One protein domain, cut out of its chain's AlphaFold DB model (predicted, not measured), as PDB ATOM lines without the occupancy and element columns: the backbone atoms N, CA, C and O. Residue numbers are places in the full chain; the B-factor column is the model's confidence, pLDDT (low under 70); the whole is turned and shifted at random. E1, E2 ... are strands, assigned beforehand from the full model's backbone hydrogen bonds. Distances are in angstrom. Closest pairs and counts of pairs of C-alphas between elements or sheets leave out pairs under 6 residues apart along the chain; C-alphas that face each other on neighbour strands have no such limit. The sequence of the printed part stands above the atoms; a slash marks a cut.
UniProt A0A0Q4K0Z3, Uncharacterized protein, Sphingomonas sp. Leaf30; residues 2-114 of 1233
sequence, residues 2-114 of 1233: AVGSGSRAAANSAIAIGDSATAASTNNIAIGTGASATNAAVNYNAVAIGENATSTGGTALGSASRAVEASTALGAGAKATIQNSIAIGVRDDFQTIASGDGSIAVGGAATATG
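AT A GLANCE: This is residues 2 to 114 of the 1233 residues of an uncharacterized protein of Sphingomonas sp. Leaf30 (UniProt A0A0Q4K0Z3). With little regular structure, the chain winds in flat, stacked turns whose short strands make a thin sandwich, two sheets face to face, E1 E3 E5 E7 E9 E11 and E2 E4 E6 E8 E10, each parallel. Residues 2 to 28, without a named element, extend the stack beyond E1. The printed part has 113 residues, no named helix and eleven strands, E1 to E11 in chain order, under half of the residues: all strand, compact, radius of gyration of the C-alphas 12.8 A, spans 35 by 29 by 12 A.

HOW THE PARTS SIT: E1, residues 29 to 31, and E3, residues 47 to 49, are parallel at 9 degrees; N 31 and O 48, 2.9 A apart, are within hydrogen-bond range. In the other sheet, E2, residues 36 to 38, touches E1, the closest C-alphas being Ala 37 and Ala 30, 5.5 A.

IN THESE COORDINATES: E1 begins at C-alpha 29 (26.201, 28.905, -16.614). E4 is residues 54 to 56, E5 59 to 61, E6 66 to 68, E7 72 to 74, E8 78 to 80, E9 86 to 88, E10 96 to 98. E11, residues 104 to 106, 6.6 A long, ends at C-alpha 106 (19.783, 35.382, -38.319).

THE WHOLE: The farthest C-alphas, Ser 5 and Gly 114, are 40.2 A apart. The printed part has no cut and no long link. Residues 2 to 22, 24 to 26, 40 to 43 and 92 have pLDDT under 70.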
ATOM      1  N   ALA A   2      31.331  24.383 -10.027       52.44
ATOM      2  CA  ALA A   2      32.602  24.005 -10.651       52.44
ATOM      3  C   ALA A   2      32.518  22.681 -11.413       52.44
ATOM      4  O   ALA A   2      31.807  21.776 -10.985       52.44
ATOM      5  N   VAL A   3      33.296  22.554 -12.479       54.25
ATOM      6  CA  VAL A   3      33.492  21.293 -13.193       54.25
ATOM      7  C   VAL A   3      34.990  21.220 -13.561       54.25
ATOM      8  O   VAL A   3      35.727  22.201 -13.393       54.25
ATOM      9  N   GLY A   4      35.467  20.019 -13.907       41.50
ATOM     10  CA  GLY A   4      36.884  19.718 -14.072       41.50
ATOM     11  C   GLY A   4      37.274  18.801 -15.234       41.50
ATOM     12  O   GLY A   4      36.398  18.334 -15.958       41.50
ATOM     13  N   SER A   5      38.578  18.554 -15.416       39.75
ATOM     14  CA  SER A   5      39.678  18.966 -14.500       39.75
ATOM     15  C   SER A   5      40.350  20.335 -14.762       39.75
ATOM     16  O   SER A   5      41.524  20.394 -15.103       39.75
ATOM     17  N   GLY A   6      39.682  21.485 -14.571       53.41
ATOM     18  CA  GLY A   6      39.291  22.029 -13.260       53.41
ATOM     19  C   GLY A   6      39.023  23.540 -13.198       53.41
ATOM     20  O   GLY A   6      39.776  24.262 -12.545       53.41
ATOM     21  N   SER A   7      37.974  24.085 -13.809       56.69
ATOM     22  CA  SER A   7      37.807  25.547 -13.872       56.69
ATOM     23  C   SER A   7      36.360  26.035 -13.849       56.69
ATOM     24  O   SER A   7      35.383  25.321 -14.020       56.69
ATOM     25  N   ARG A   8      36.206  27.256 -13.361       54.09
ATOM     26  CA  ARG A   8      35.926  27.457 -11.939       54.09
ATOM     27  C   ARG A   8      34.783  28.436 -11.713       54.09
ATOM     28  O   ARG A   8      34.988  29.633 -11.579       54.09
ATOM     29  N   ALA A   9      33.565  27.932 -11.586       58.88
ATOM     30  CA  ALA A   9      32.525  28.709 -10.924       58.88
ATOM     31  C   ALA A   9      32.880  28.971  -9.459       58.88
ATOM     32  O   ALA A   9      33.291  28.021  -8.796       58.88
ATOM     33  N   ALA A  10      32.672  30.176  -8.909       55.75
ATOM     34  CA  ALA A  10      32.799  30.350  -7.458       55.75
ATOM     35  C   ALA A  10      31.930  31.478  -6.850       55.75
ATOM     36  O   ALA A  10      32.439  32.542  -6.533       55.75
ATOM     37  N   ALA A  11      30.647  31.137  -6.629       64.75
ATOM     38  CA  ALA A  11      29.621  31.733  -5.733       64.75
ATOM     39  C   ALA A  11      29.113  33.163  -6.031       64.75
ATOM     40  O   ALA A  11      29.901  34.089  -5.919       64.75
ATOM     41  N   ASN A  12      27.826  33.458  -6.333       54.12
ATOM     42  CA  ASN A  12      26.548  32.704  -6.211       54.12
ATOM     43  C   ASN A  12      25.989  32.145  -7.540       54.12
ATOM     44  O   ASN A  12      25.778  32.891  -8.483       54.12
ATOM     45  N   SER A  13      25.684  30.841  -7.596       57.19
ATOM     46  CA  SER A  13      24.922  30.106  -8.646       57.19
ATOM     47  C   SER A  13      25.226  30.380 -10.131       57.19
ATOM     48  O   SER A  13      24.471  29.995 -11.008       57.19
ATOM     49  N   ALA A  14      26.379  30.979 -10.398       59.59
ATOM     50  CA  ALA A  14      27.440  30.503 -11.280       59.59
ATOM     51  C   ALA A  14      27.478  28.975 -11.500       59.59
ATOM     52  O   ALA A  14      27.518  28.251 -10.504       59.59
ATOM     53  N   ILE A  15      27.575  28.447 -12.730       67.50
ATOM     54  CA  ILE A  15      27.627  27.004 -13.007       67.50
ATOM     55  C   ILE A  15      28.598  26.660 -14.115       67.50
ATOM     56  O   ILE A  15      28.378  26.950 -15.263       67.50
ATOM     57  N   ALA A  16      29.687  26.047 -13.699       67.69
ATOM     58  CA  ALA A  16      30.824  25.589 -14.445       67.69
ATOM     59  C   ALA A  16      30.570  24.208 -15.113       67.69
ATOM     60  O   ALA A  16      29.590  23.585 -14.731       67.69
ATOM     61  N   ILE A  17      31.285  23.642 -16.112       51.06
ATOM     62  CA  ILE A  17      32.581  23.884 -16.822       51.06
ATOM     63  C   ILE A  17      33.709  22.824 -16.672       51.06
ATOM     64  O   ILE A  17      34.499  22.894 -15.738       51.06
ATOM     65  N   GLY A  18      33.856  21.852 -17.585       59.41
ATOM     66  CA  GLY A  18      35.004  20.927 -17.557       59.41
ATOM     67  C   GLY A  18      35.276  20.143 -18.834       59.41
ATOM     68  O   GLY A  18      34.323  19.740 -19.489       59.41
ATOM     69  N   ASP A  19      36.534  19.955 -19.254       50.31
ATOM     70  CA  ASP A  19      37.775  20.514 -18.679       50.31
ATOM     71  C   ASP A  19      38.110  21.928 -19.226       50.31
ATOM     72  O   ASP A  19      39.095  22.195 -19.905       50.31
ATOM     73  N   SER A  20      37.121  22.805 -19.064       57.91
ATOM     74  CA  SER A  20      37.147  23.835 -18.031       57.91
ATOM     75  C   SER A  20      37.450  25.292 -18.415       57.91
ATOM     76  O   SER A  20      38.487  25.835 -18.049       57.91
ATOM     77  N   ALA A  21      36.481  26.030 -18.971       56.47
ATOM     78  CA  ALA A  21      36.469  27.478 -18.736       56.47
ATOM     79  C   ALA A  21      35.098  28.163 -18.513       56.47
ATOM     80  O   ALA A  21      34.057  27.645 -18.878       56.47
ATOM     81  N   THR A  22      35.091  29.314 -17.826       63.06
ATOM     82  CA  THR A  22      34.721  29.436 -16.402       63.06
ATOM     83  C   THR A  22      33.559  30.421 -16.090       63.06
ATOM     84  O   THR A  22      33.524  31.506 -16.652       63.06
ATOM     85  N   ALA A  23      32.655  30.082 -15.147       72.00
ATOM     86  CA  ALA A  23      31.430  30.816 -14.795       72.00
ATOM     87  C   ALA A  23      31.446  31.377 -13.363       72.00
ATOM     88  O   ALA A  23      30.878  30.728 -12.500       72.00
ATOM     89  N   ALA A  24      32.078  32.511 -13.032       57.84
ATOM     90  CA  ALA A  24      32.468  32.789 -11.633       57.84
ATOM     91  C   ALA A  24      31.748  33.913 -10.838       57.84
ATOM     92  O   ALA A  24      32.418  34.514 -10.008       57.84
ATOM     93  N   SER A  25      30.417  34.088 -10.988       62.34
ATOM     94  CA  SER A  25      29.433  34.734 -10.047       62.34
ATOM     95  C   SER A  25      28.722  35.992 -10.599       62.34
ATOM     96  O   SER A  25      29.447  36.816 -11.131       62.34
ATOM     97  N   THR A  26      27.392  36.251 -10.485       65.62
ATOM     98  CA  THR A  26      26.252  35.439  -9.977       65.62
ATOM     99  C   THR A  26      25.238  35.013 -11.065       65.62
ATOM    100  O   THR A  26      24.945  35.797 -11.953       65.62
ATOM    101  N   ASN A  27      24.651  33.806 -10.949       78.62
ATOM    102  CA  ASN A  27      23.687  33.117 -11.853       78.62
ATOM    103  C   ASN A  27      24.171  32.725 -13.265       78.62
ATOM    104  O   ASN A  27      23.365  32.402 -14.140       78.62
ATOM    105  N   ASN A  28      25.483  32.710 -13.493       87.12
ATOM    106  CA  ASN A  28      26.046  32.299 -14.779       87.12
ATOM    107  C   ASN A  28      25.989  30.782 -14.985       87.12
ATOM    108  O   ASN A  28      25.944  30.033 -14.021       87.12
ATOM    109  N   ILE A  29      26.086  30.310 -16.222       89.75
ATOM    110  CA  ILE A  29      26.201  28.905 -16.614       89.75
ATOM    111  C   ILE A  29      27.248  28.838 -17.730       89.75
ATOM    112  O   ILE A  29      27.151  29.587 -18.685       89.75
ATOM    113  N   ALA A  30      28.220  27.943 -17.675       88.75
ATOM    114  CA  ALA A  30      28.922  27.460 -18.838       88.75
ATOM    115  C   ALA A  30      29.038  25.931 -18.800       88.75
ATOM    116  O   ALA A  30      29.102  25.314 -17.738       88.75
ATOM    117  N   ILE A  31      28.947  25.295 -19.964       87.88
ATOM    118  CA  ILE A  31      28.874  23.836 -20.102       87.88
ATOM    119  C   ILE A  31      29.507  23.472 -21.452       87.88
ATOM    120  O   ILE A  31      28.954  23.826 -22.487       87.88
ATOM    121  N   GLY A  32      30.646  22.772 -21.458       84.00
ATOM    122  CA  GLY A  32      31.376  22.384 -22.677       84.00
ATOM    123  C   GLY A  32      32.898  22.528 -22.549       84.00
ATOM    124  O   GLY A  32      33.394  23.217 -21.654       84.00
ATOM    125  N   THR A  33      33.645  21.872 -23.439       81.31
ATOM    126  CA  THR A  33      35.111  21.976 -23.561       81.31
ATOM    127  C   THR A  33      35.500  23.384 -24.023       81.31
ATOM    128  O   THR A  33      35.045  23.823 -25.070       81.31
ATOM    129  N   GLY A  34      36.289  24.133 -23.240       81.88
ATOM    130  CA  GLY A  34      36.705  25.506 -23.589       81.88
ATOM    131  C   GLY A  34      35.610  26.588 -23.537       81.88
ATOM    132  O   GLY A  34      35.858  27.710 -23.974       81.88
ATOM    133  N   ALA A  35      34.412  26.282 -23.013       87.62
ATOM    134  CA  ALA A  35      33.365  27.288 -22.778       87.62
ATOM    135  C   ALA A  35      33.856  28.401 -21.819       87.62
ATOM    136  O   ALA A  35      34.914  28.248 -21.241       87.62
ATOM    137  N   SER A  36      33.172  29.533 -21.628       88.44
ATOM    138  CA  SER A  36      33.511  30.551 -20.608       88.44
ATOM    139  C   SER A  36      32.333  31.485 -20.354       88.44
ATOM    140  O   SER A  36      31.729  31.918 -21.320       88.44
ATOM    141  N   ALA A  37      31.980  31.806 -19.102       88.06
ATOM    142  CA  ALA A  37      30.823  32.658 -18.776       88.06
ATOM    143  C   ALA A  37      31.125  33.692 -17.672       88.06
ATOM    144  O   ALA A  37      30.869  33.479 -16.487       88.06
ATOM    145  N   THR A  38      31.644  34.857 -18.023       85.69
ATOM    146  CA  THR A  38      31.996  35.905 -17.052       85.69
ATOM    147  C   THR A  38      30.866  36.922 -16.860       85.69
ATOM    148  O   THR A  38      30.005  37.074 -17.722       85.69
ATOM    149  N   ASN A  39      30.832  37.622 -15.721       76.25
ATOM    150  CA  ASN A  39      29.945  38.780 -15.568       76.25
ATOM    151  C   ASN A  39      30.450  39.947 -16.419       76.25
ATOM    152  O   ASN A  39      31.658  40.146 -16.557       76.25
ATOM    153  N   ALA A  40      29.514  40.727 -16.950       68.56
ATOM    154  CA  ALA A  40      29.808  42.054 -17.471       68.56
ATOM    155  C   ALA A  40      29.979  43.070 -16.326       68.56
ATOM    156  O   ALA A  40      29.712  42.759 -15.164       68.56
ATOM    157  N   ALA A  41      30.381  44.308 -16.642       67.06
ATOM    158  CA  ALA A  41      30.488  45.399 -15.661       67.06
ATOM    159  C   ALA A  41      29.153  45.706 -14.937       67.06
ATOM    160  O   ALA A  41      29.144  46.292 -13.856       67.06
ATOM    161  N   VAL A  42      28.033  45.276 -15.528       59.81
ATOM    162  CA  VAL A  42      26.661  45.320 -15.005       59.81
ATOM    163  C   VAL A  42      26.228  43.874 -14.708       59.81
ATOM    164  O   VAL A  42      26.459  43.007 -15.548       59.81
ATOM    165  N   ASN A  43      25.636  43.592 -13.538       68.75
ATOM    166  CA  ASN A  43      25.309  42.236 -13.030       68.75
ATOM    167  C   ASN A  43      24.254  41.454 -13.871       68.75
ATOM    168  O   ASN A  43      23.197  41.093 -13.357       68.75
ATOM    169  N   TYR A  44      24.514  41.182 -15.154       79.62
ATOM    170  CA  TYR A  44      23.716  40.297 -16.009       79.62
ATOM    171  C   TYR A  44      24.192  38.845 -15.913       79.62
ATOM    172  O   TYR A  44      25.395  38.579 -15.920       79.62
ATOM    173  N   ASN A  45      23.239  37.909 -15.904       84.88
ATOM    174  CA  ASN A  45      23.532  36.476 -15.914       84.88
ATOM    175  C   ASN A  45      24.119  36.072 -17.277       84.88
ATOM    176  O   ASN A  45      23.559  36.397 -18.324       84.88
ATOM    177  N   ALA A  46      25.215  35.319 -17.263       89.56
ATOM    178  CA  ALA A  46      25.901  34.831 -18.452       89.56
ATOM    179  C   ALA A  46      25.696  33.320 -18.638       89.56
ATOM    180  O   ALA A  46      26.081  32.551 -17.769       89.56
ATOM    181  N   VAL A  47      25.150  32.865 -19.763       91.81
ATOM    182  CA  VAL A  47      25.021  31.448 -20.145       91.81
ATOM    183  C   VAL A  47      25.950  31.163 -21.333       91.81
ATOM    184  O   VAL A  47      25.913  31.914 -22.294       91.81
ATOM    185  N   ALA A  48      26.782  30.122 -21.297       91.38
ATOM    186  CA  ALA A  48      27.673  29.689 -22.381       91.38
ATOM    187  C   ALA A  48      27.721  28.151 -22.500       91.38
ATOM    188  O   ALA A  48      28.491  27.475 -21.823       91.38
ATOM    189  N   ILE A  49      26.877  27.572 -23.349       91.38
ATOM    190  CA  ILE A  49      26.695  26.118 -23.480       91.38
ATOM    191  C   ILE A  49      27.163  25.672 -24.873       91.38
ATOM    192  O   ILE A  49      26.545  26.044 -25.862       91.38
ATOM    193  N   GLY A  50      28.222  24.867 -24.964       87.94
ATOM    194  CA  GLY A  50      28.833  24.384 -26.211       87.94
ATOM    195  C   GLY A  50      30.367  24.385 -26.160       87.94
ATOM    196  O   GLY A  50      30.971  25.049 -25.320       87.94
ATOM    197  N   GLU A  51      31.016  23.637 -27.056       87.25
ATOM    198  CA  GLU A  51      32.481  23.647 -27.214       87.25
ATOM    199  C   GLU A  51      32.980  25.060 -27.579       87.25
ATOM    200  O   GLU A  51      32.467  25.656 -28.516       87.25
ATOM    201  N   ASN A  52      33.960  25.622 -26.864       88.62
ATOM    202  CA  ASN A  52      34.519  26.972 -27.059       88.62
ATOM    203  C   ASN A  52      33.495  28.131 -27.021       88.62
ATOM    204  O   ASN A  52      33.753  29.207 -27.564       88.62
ATOM    205  N   ALA A  53      32.323  27.933 -26.408       90.88
ATOM    206  CA  ALA A  53      31.306  28.976 -26.274       90.88
ATOM    207  C   ALA A  53      31.706  30.021 -25.216       90.88
ATOM    208  O   ALA A  53      31.962  29.664 -24.073       90.88
ATOM    209  N   THR A  54      31.716  31.314 -25.533       91.25
ATOM    210  CA  THR A  54      32.139  32.379 -24.600       91.25
ATOM    211  C   THR A  54      31.028  33.396 -24.351       91.25
ATOM    212  O   THR A  54      30.564  34.040 -25.281       91.25
ATOM    213  N   SER A  55      30.624  33.611 -23.107       91.69
ATOM    214  CA  SER A  55      29.665  34.632 -22.707       91.69
ATOM    215  C   SER A  55      30.266  35.588 -21.677       91.69
ATOM    216  O   SER A  55      30.954  35.166 -20.751       91.69
ATOM    217  N   THR A  56      29.984  36.880 -21.811       89.88
ATOM    218  CA  THR A  56      30.293  37.905 -20.809       89.88
ATOM    219  C   THR A  56      29.022  38.703 -20.526       89.88
ATOM    220  O   THR A  56      28.775  39.714 -21.168       89.88
ATOM    221  N   GLY A  57      28.165  38.219 -19.625       86.88
ATOM    222  CA  GLY A  57      26.876  38.839 -19.281       86.88
ATOM    223  C   GLY A  57      25.731  38.648 -20.292       86.88
ATOM    224  O   GLY A  57      24.853  39.501 -20.331       86.88
ATOM    225  N   GLY A  58      25.725  37.589 -21.117       90.88
ATOM    226  CA  GLY A  58      24.658  37.284 -22.093       90.88
ATOM    227  C   GLY A  58      24.409  35.777 -22.281       90.88
ATOM    228  O   GLY A  58      24.887  34.964 -21.499       90.88
ATOM    229  N   THR A  59      23.697  35.359 -23.324       93.44
ATOM    230  CA  THR A  59      23.320  33.950 -23.560       93.44
ATOM    231  C   THR A  59      23.959  33.411 -24.842       93.44
ATOM    232  O   THR A  59      23.533  33.783 -25.920       93.44
ATOM    233  N   ALA A  60      24.963  32.540 -24.746       93.19
ATOM    234  CA  ALA A  60      25.658  31.861 -25.842       93.19
ATOM    235  C   ALA A  60      25.364  30.346 -25.805       93.19
ATOM    236  O   ALA A  60      25.747  29.656 -24.865       93.19
ATOM    237  N   LEU A  61      24.643  29.808 -26.787       92.69
ATOM    238  CA  LEU A  61      24.307  28.381 -26.889       92.69
ATOM    239  C   LEU A  61      24.739  27.853 -28.263       92.69
ATOM    240  O   LEU A  61      24.164  28.251 -29.266       92.69
ATOM    241  N   GLY A  62      25.698  26.932 -28.319       88.44
ATOM    242  CA  GLY A  62      26.265  26.342 -29.537       88.44
ATOM    243  C   GLY A  62      27.797  26.361 -29.533       88.44
ATOM    244  O   GLY A  62      28.416  27.175 -28.846       88.44
ATOM    245  N   SER A  63      28.424  25.473 -30.301       87.06
ATOM    246  CA  SER A  63      29.877  25.430 -30.523       87.06
ATOM    247  C   SER A  63      30.411  26.766 -31.064       87.06
ATOM    248  O   SER A  63      29.803  27.382 -31.939       87.06
ATOM    249  N   ALA A  64      31.531  27.246 -30.518       88.31
ATOM    250  CA  ALA A  64      32.209  28.509 -30.827       88.31
ATOM    251  C   ALA A  64      31.311  29.766 -30.781       88.31
ATOM    252  O   ALA A  64      31.641  30.792 -31.389       88.31
ATOM    253  N   SER A  65      30.173  29.696 -30.082       92.44
ATOM    254  CA  SER A  65      29.256  30.826 -29.942       92.44
ATOM    255  C   SER A  65      29.813  31.888 -28.987       92.44
ATOM    256  O   SER A  65      30.554  31.575 -28.056       92.44
ATOM    257  N   ARG A  66      29.486  33.167 -29.196       93.44
ATOM    258  CA  ARG A  66      29.934  34.267 -28.332       93.44
ATOM    259  C   ARG A  66      28.824  35.260 -28.018       93.44
ATOM    260  O   ARG A  66      28.233  35.772 -28.955       93.44
ATOM    261  N   ALA A  67      28.602  35.580 -26.745       92.81
ATOM    262  CA  ALA A  67      27.648  36.597 -26.286       92.81
ATOM    263  C   ALA A  67      28.325  37.613 -25.344       92.81
ATOM    264  O   ALA A  67      29.174  37.242 -24.537       92.81
ATOM    265  N   VAL A  68      27.957  38.891 -25.412       90.06
ATOM    266  CA  VAL A  68      28.425  39.967 -24.511       90.06
ATOM    267  C   VAL A  68      27.243  40.859 -24.101       90.06
ATOM    268  O   VAL A  68      26.502  41.290 -24.972       90.06
ATOM    269  N   GLU A  69      27.056  41.127 -22.807       85.31
ATOM    270  CA  GLU A  69      26.128  42.122 -22.226       85.31
ATOM    271  C   GLU A  69      24.667  42.079 -22.729       85.31
ATOM    272  O   GLU A  69      24.298  42.728 -23.696       85.31
ATOM    273  N   ALA A  70      23.777  41.349 -22.053       87.31
ATOM    274  CA  ALA A  70      22.348  41.234 -22.391       87.31
ATOM    275  C   ALA A  70      22.047  40.783 -23.843       87.31
ATOM    276  O   ALA A  70      20.933  40.949 -24.335       87.31
ATOM    277  N   SER A  71      23.024  40.190 -24.532       93.81
ATOM    278  CA  SER A  71      22.883  39.664 -25.893       93.81
ATOM    279  C   SER A  71      22.573  38.167 -25.921       93.81
ATOM    280  O   SER A  71      22.754  37.454 -24.930       93.81
ATOM    281  N   THR A  72      22.102  37.680 -27.070       95.12
ATOM    282  CA  THR A  72      21.769  36.266 -27.298       95.12
ATOM    283  C   THR A  72      22.453  35.747 -28.562       95.12
ATOM    284  O   THR A  72      22.118  36.163 -29.662       95.12
ATOM    285  N   ALA A  73      23.381  34.808 -28.420       94.19
ATOM    286  CA  ALA A  73      23.969  34.018 -29.492       94.19
ATOM    287  C   ALA A  73      23.449  32.570 -29.420       94.19
ATOM    288  O   ALA A  73      23.712  31.864 -28.451       94.19
ATOM    289  N   LEU A  74      22.716  32.113 -30.431       93.19
ATOM    290  CA  LEU A  74      22.115  30.778 -30.488       93.19
ATOM    291  C   LEU A  74      22.537  30.055 -31.773       93.19
ATOM    292  O   LEU A  74      22.387  30.591 -32.863       93.19
ATOM    293  N   GLY A  75      23.024  28.826 -31.660       89.06
ATOM    294  CA  GLY A  75      23.562  28.033 -32.759       89.06
ATOM    295  C   GLY A  75      25.085  28.124 -32.904       89.06
ATOM    296  O   GLY A  75      25.752  29.040 -32.424       89.06
ATOM    297  N   ALA A  76      25.625  27.122 -33.588       84.88
ATOM    298  CA  ALA A  76      27.028  26.992 -33.950       84.88
ATOM    299  C   ALA A  76      27.594  28.252 -34.647       84.88
ATOM    300  O   ALA A  76      26.995  28.752 -35.602       84.88
ATOM    301  N   GLY A  77      28.731  28.773 -34.169       85.38
ATOM    302  CA  GLY A  77      29.441  29.920 -34.756       85.38
ATOM    303  C   GLY A  77      28.737  31.283 -34.644       85.38
ATOM    304  O   GLY A  77      29.167  32.242 -35.292       85.38
ATOM    305  N   ALA A  78      27.661  31.402 -33.859       94.06
ATOM    306  CA  ALA A  78      26.940  32.661 -33.648       94.06
ATOM    307  C   ALA A  78      27.689  33.605 -32.685       94.06
ATOM    308  O   ALA A  78      28.087  33.201 -31.598       94.06
ATOM    309  N   LYS A  79      27.863  34.879 -33.044       94.38
ATOM    310  CA  LYS A  79      28.627  35.892 -32.301       94.38
ATOM    311  C   LYS A  79      27.810  37.169 -32.115       94.38
ATOM    312  O   LYS A  79      27.781  38.006 -33.008       94.38
ATOM    313  N   ALA A  80      27.205  37.335 -30.948       94.62
ATOM    314  CA  ALA A  80      26.536  38.546 -30.486       94.62
ATOM    315  C   ALA A  80      27.490  39.332 -29.557       94.62
ATOM    316  O   ALA A  80      27.688  38.974 -28.400       94.62
ATOM    317  N   THR A  81      28.216  40.325 -30.076       91.62
ATOM    318  CA  THR A  81      29.437  40.848 -29.417       91.62
ATOM    319  C   THR A  81      29.285  42.218 -28.760       91.62
ATOM    320  O   THR A  81      30.267  42.724 -28.225       91.62
ATOM    321  N   ILE A  82      28.099  42.822 -28.830       90.69
ATOM    322  CA  ILE A  82      27.753  44.119 -28.225       90.69
ATOM    323  C   ILE A  82      26.403  44.002 -27.496       90.69
ATOM    324  O   ILE A  82      25.638  43.068 -27.748       90.69
ATOM    325  N   GLN A  83      26.116  44.957 -26.607       89.06
ATOM    326  CA  GLN A  83      24.875  45.059 -25.851       89.06
ATOM    327  C   GLN A  83      23.601  44.845 -26.695       89.06
ATOM    328  O   GLN A  83      23.504  45.313 -27.830       89.06
ATOM    329  N   ASN A  84      22.620  44.114 -26.148       90.12
ATOM    330  CA  ASN A  84      21.293  43.867 -26.748       90.12
ATOM    331  C   ASN A  84      21.295  43.217 -28.150       90.12
ATOM    332  O   ASN A  84      20.268  43.219 -28.831       90.12
ATOM    333  N   SER A  85      22.427  42.681 -28.613       95.12
ATOM    334  CA  SER A  85      22.517  42.048 -29.931       95.12
ATOM    335  C   SER A  85      21.978  40.609 -29.927       95.12
ATOM    336  O   SER A  85      22.030  39.903 -28.917       95.12
ATOM    337  N   ILE A  86      21.445  40.148 -31.060       96.50
ATOM    338  CA  ILE A  86      20.922  38.786 -31.236       96.50
ATOM    339  C   ILE A  86      21.577  38.157 -32.467       96.50
ATOM    340  O   ILE A  86      21.388  38.636 -33.577       96.50
ATOM    341  N   ALA A  87      22.312  37.061 -32.292       95.31
ATOM    342  CA  ALA A  87      22.880  36.262 -33.373       95.31
ATOM    343  C   ALA A  87      22.287  34.844 -33.343       95.31
ATOM    344  O   ALA A  87      22.456  34.134 -32.359       95.31
ATOM    345  N   ILE A  88      21.618  34.402 -34.409       94.94
ATOM    346  CA  ILE A  88      21.073  33.040 -34.527       94.94
ATOM    347  C   ILE A  88      21.692  32.342 -35.747       94.94
ATOM    348  O   ILE A  88      21.358  32.648 -36.895       94.94
ATOM    349  N   GLY A  89      22.615  31.416 -35.497       86.94
ATOM    350  CA  GLY A  89      23.335  30.617 -36.490       86.94
ATOM    351  C   GLY A  89      22.742  29.219 -36.684       86.94
ATOM    352  O   GLY A  89      21.963  28.732 -35.870       86.94
ATOM    353  N   VAL A  90      23.110  28.557 -37.785       80.31
ATOM    354  CA  VAL A  90      22.569  27.231 -38.159       80.31
ATOM    355  C   VAL A  90      23.638  26.178 -38.492       80.31
ATOM    356  O   VAL A  90      23.273  25.022 -38.683       80.31
ATOM    357  N   ARG A  91      24.931  26.544 -38.600       73.31
ATOM    358  CA  ARG A  91      26.056  25.644 -38.957       73.31
ATOM    359  C   ARG A  91      27.405  26.179 -38.454       73.31
ATOM    360  O   ARG A  91      27.619  27.384 -38.520       73.31
ATOM    361  N   ASP A  92      28.325  25.288 -38.081       66.50
ATOM    362  CA  ASP A  92      29.670  25.622 -37.565       66.50
ATOM    363  C   ASP A  92      30.585  26.331 -38.574       66.50
ATOM    364  O   ASP A  92      31.358  27.218 -38.206       66.50
ATOM    365  N   ASP A  93      30.457  26.000 -39.860       76.69
ATOM    366  CA  ASP A  93      31.380  26.467 -40.905       76.69
ATOM    367  C   ASP A  93      31.217  27.958 -41.273       76.69
ATOM    368  O   ASP A  93      32.031  28.514 -42.011       76.69
ATOM    369  N   PHE A  94      30.156  28.626 -40.802       80.62
ATOM    370  CA  PHE A  94      29.808  29.992 -41.202       80.62
ATOM    371  C   PHE A  94      29.406  30.853 -40.002       80.62
ATOM    372  O   PHE A  94      28.357  30.643 -39.402       80.62
ATOM    373  N   GLN A  95      30.201  31.882 -39.710       88.50
ATOM    374  CA  GLN A  95      30.001  32.755 -38.550       88.50
ATOM    375  C   GLN A  95      28.808  33.701 -38.753       88.50
ATOM    376  O   GLN A  95      28.810  34.494 -39.692       88.50
ATOM    377  N   THR A  96      27.817  33.656 -37.864       93.81
ATOM    378  CA  THR A  96      26.725  34.647 -37.812       93.81
ATOM    379  C   THR A  96      27.112  35.735 -36.820       93.81
ATOM    380  O   THR A  96      27.329  35.426 -35.655       93.81
ATOM    381  N   ILE A  97      27.226  36.991 -37.243       94.25
ATOM    382  CA  ILE A  97      27.805  38.068 -36.428       94.25
ATOM    383  C   ILE A  97      26.773  39.176 -36.218       94.25
ATOM    384  O   ILE A  97      26.334  39.791 -37.182       94.25
ATOM    385  N   ALA A  98      26.428  39.466 -34.967       96.00
ATOM    386  CA  ALA A  98      25.696  40.655 -34.548       96.00
ATOM    387  C   ALA A  98      26.619  41.481 -33.638       96.00
ATOM    388  O   ALA A  98      26.926  41.080 -32.516       96.00
ATOM    389  N   SER A  99      27.150  42.593 -34.139       94.25
ATOM    390  CA  SER A  99      28.173  43.384 -33.442       94.25
ATOM    391  C   SER A  99      27.836  44.866 -33.320       94.25
ATOM    392  O   SER A  99      28.717  45.631 -32.949       94.25
ATOM    393  N   GLY A 100      26.608  45.281 -33.643       92.25
ATOM    394  CA  GLY A 100      26.074  46.605 -33.307       92.25
ATOM    395  C   GLY A 100      25.104  46.540 -32.122       92.25
ATOM    396  O   GLY A 100      24.495  45.496 -31.880       92.25
ATOM    397  N   ASP A 101      24.939  47.636 -31.381       92.88
ATOM    398  CA  ASP A 101      23.982  47.689 -30.262       92.88
ATOM    399  C   ASP A 101      22.541  47.540 -30.780       92.88
ATOM    400  O   ASP A 101      22.168  48.149 -31.784       92.88
ATOM    401  N   GLY A 102      21.767  46.634 -30.179       92.81
ATOM    402  CA  GLY A 102      20.416  46.278 -30.632       92.81
ATOM    403  C   GLY A 102      20.342  45.611 -32.015       92.81
ATOM    404  O   GLY A 102      19.273  45.607 -32.626       92.81
ATOM    405  N   SER A 103      21.458  45.101 -32.550       96.38
ATOM    406  CA  SER A 103      21.494  44.453 -33.872       96.38
ATOM    407  C   SER A 103      20.988  43.005 -33.855       96.38
ATOM    408  O   SER A 103      21.150  42.289 -32.868       96.38
ATOM    409  N   ILE A 104      20.399  42.545 -34.962       97.12
ATOM    410  CA  ILE A 104      19.854  41.187 -35.122       97.12
ATOM    411  C   ILE A 104      20.460  40.540 -36.372       97.12
ATOM    412  O   ILE A 104      20.239  41.024 -37.477       97.12
ATOM    413  N   ALA A 105      21.172  39.424 -36.225       95.75
ATOM    414  CA  ALA A 105      21.694  38.607 -37.320       95.75
ATOM    415  C   ALA A 105      21.124  37.179 -37.251       95.75
ATOM    416  O   ALA A 105      21.334  36.477 -36.267       95.75
ATOM    417  N   VAL A 106      20.420  36.715 -38.287       94.31
ATOM    418  CA  VAL A 106      19.783  35.382 -38.319       94.31
ATOM    419  C   VAL A 106      20.090  34.669 -39.638       94.31
ATOM    420  O   VAL A 106      19.731  35.148 -40.712       94.31
ATOM    421  N   GLY A 107      20.711  33.491 -39.566       89.56
ATOM    422  CA  GLY A 107      21.101  32.670 -40.719       89.56
ATOM    423  C   GLY A 107      22.618  32.541 -40.894       89.56
ATOM    424  O   GLY A 107      23.397  33.342 -40.382       89.56
ATOM    425  N   GLY A 108      23.064  31.503 -41.612       87.06
ATOM    426  CA  GLY A 108      24.496  31.211 -41.772       87.06
ATOM    427  C   GLY A 108      25.243  32.309 -42.538       87.06
ATOM    428  O   GLY A 108      24.810  32.691 -43.628       87.06
ATOM    429  N   ALA A 109      26.365  32.785 -41.986       88.81
ATOM    430  CA  ALA A 109      27.155  33.918 -42.494       88.81
ATOM    431  C   ALA A 109      26.419  35.277 -42.532       88.81
ATOM    432  O   ALA A 109      26.867  36.189 -43.227       88.81
ATOM    433  N   ALA A 110      25.289  35.435 -41.833       92.94
ATOM    434  CA  ALA A 110      24.637  36.740 -41.706       92.94
ATOM    435  C   ALA A 110      25.469  37.681 -40.816       92.94
ATOM    436  O   ALA A 110      25.978  37.254 -39.780       92.94
ATOM    437  N   THR A 111      25.601  38.949 -41.206       94.69
ATOM    438  CA  THR A 111      26.408  39.951 -40.492       94.69
ATOM    439  C   THR A 111      25.605  41.235 -40.281       94.69
ATOM    440  O   THR A 111      25.233  41.877 -41.256       94.69
ATOM    441  N   ALA A 112      25.354  41.619 -39.030       96.62
ATOM    442  CA  ALA A 112      24.712  42.870 -38.625       96.62
ATOM    443  C   ALA A 112      25.670  43.667 -37.722       96.62
ATOM    444  O   ALA A 112      25.861  43.327 -36.556       96.62
ATOM    445  N   THR A 113      26.338  44.693 -38.257       95.12
ATOM    446  CA  THR A 113      27.397  45.434 -37.533       95.12
ATOM    447  C   THR A 113      26.991  46.851 -37.131       95.12
ATOM    448  O   THR A 113      27.670  47.454 -36.306       95.12
ATOM    449  N   GLY A 114      25.908  47.399 -37.695       93.00
ATOM    450  CA  GLY A 114      25.417  48.745 -37.377       93.00
ATOM    451  C   GLY A 114      24.498  48.794 -36.150       93.00
ATOM    452  O   GLY A 114      23.877  47.792 -35.793       93.00
TER     453      GLY A 114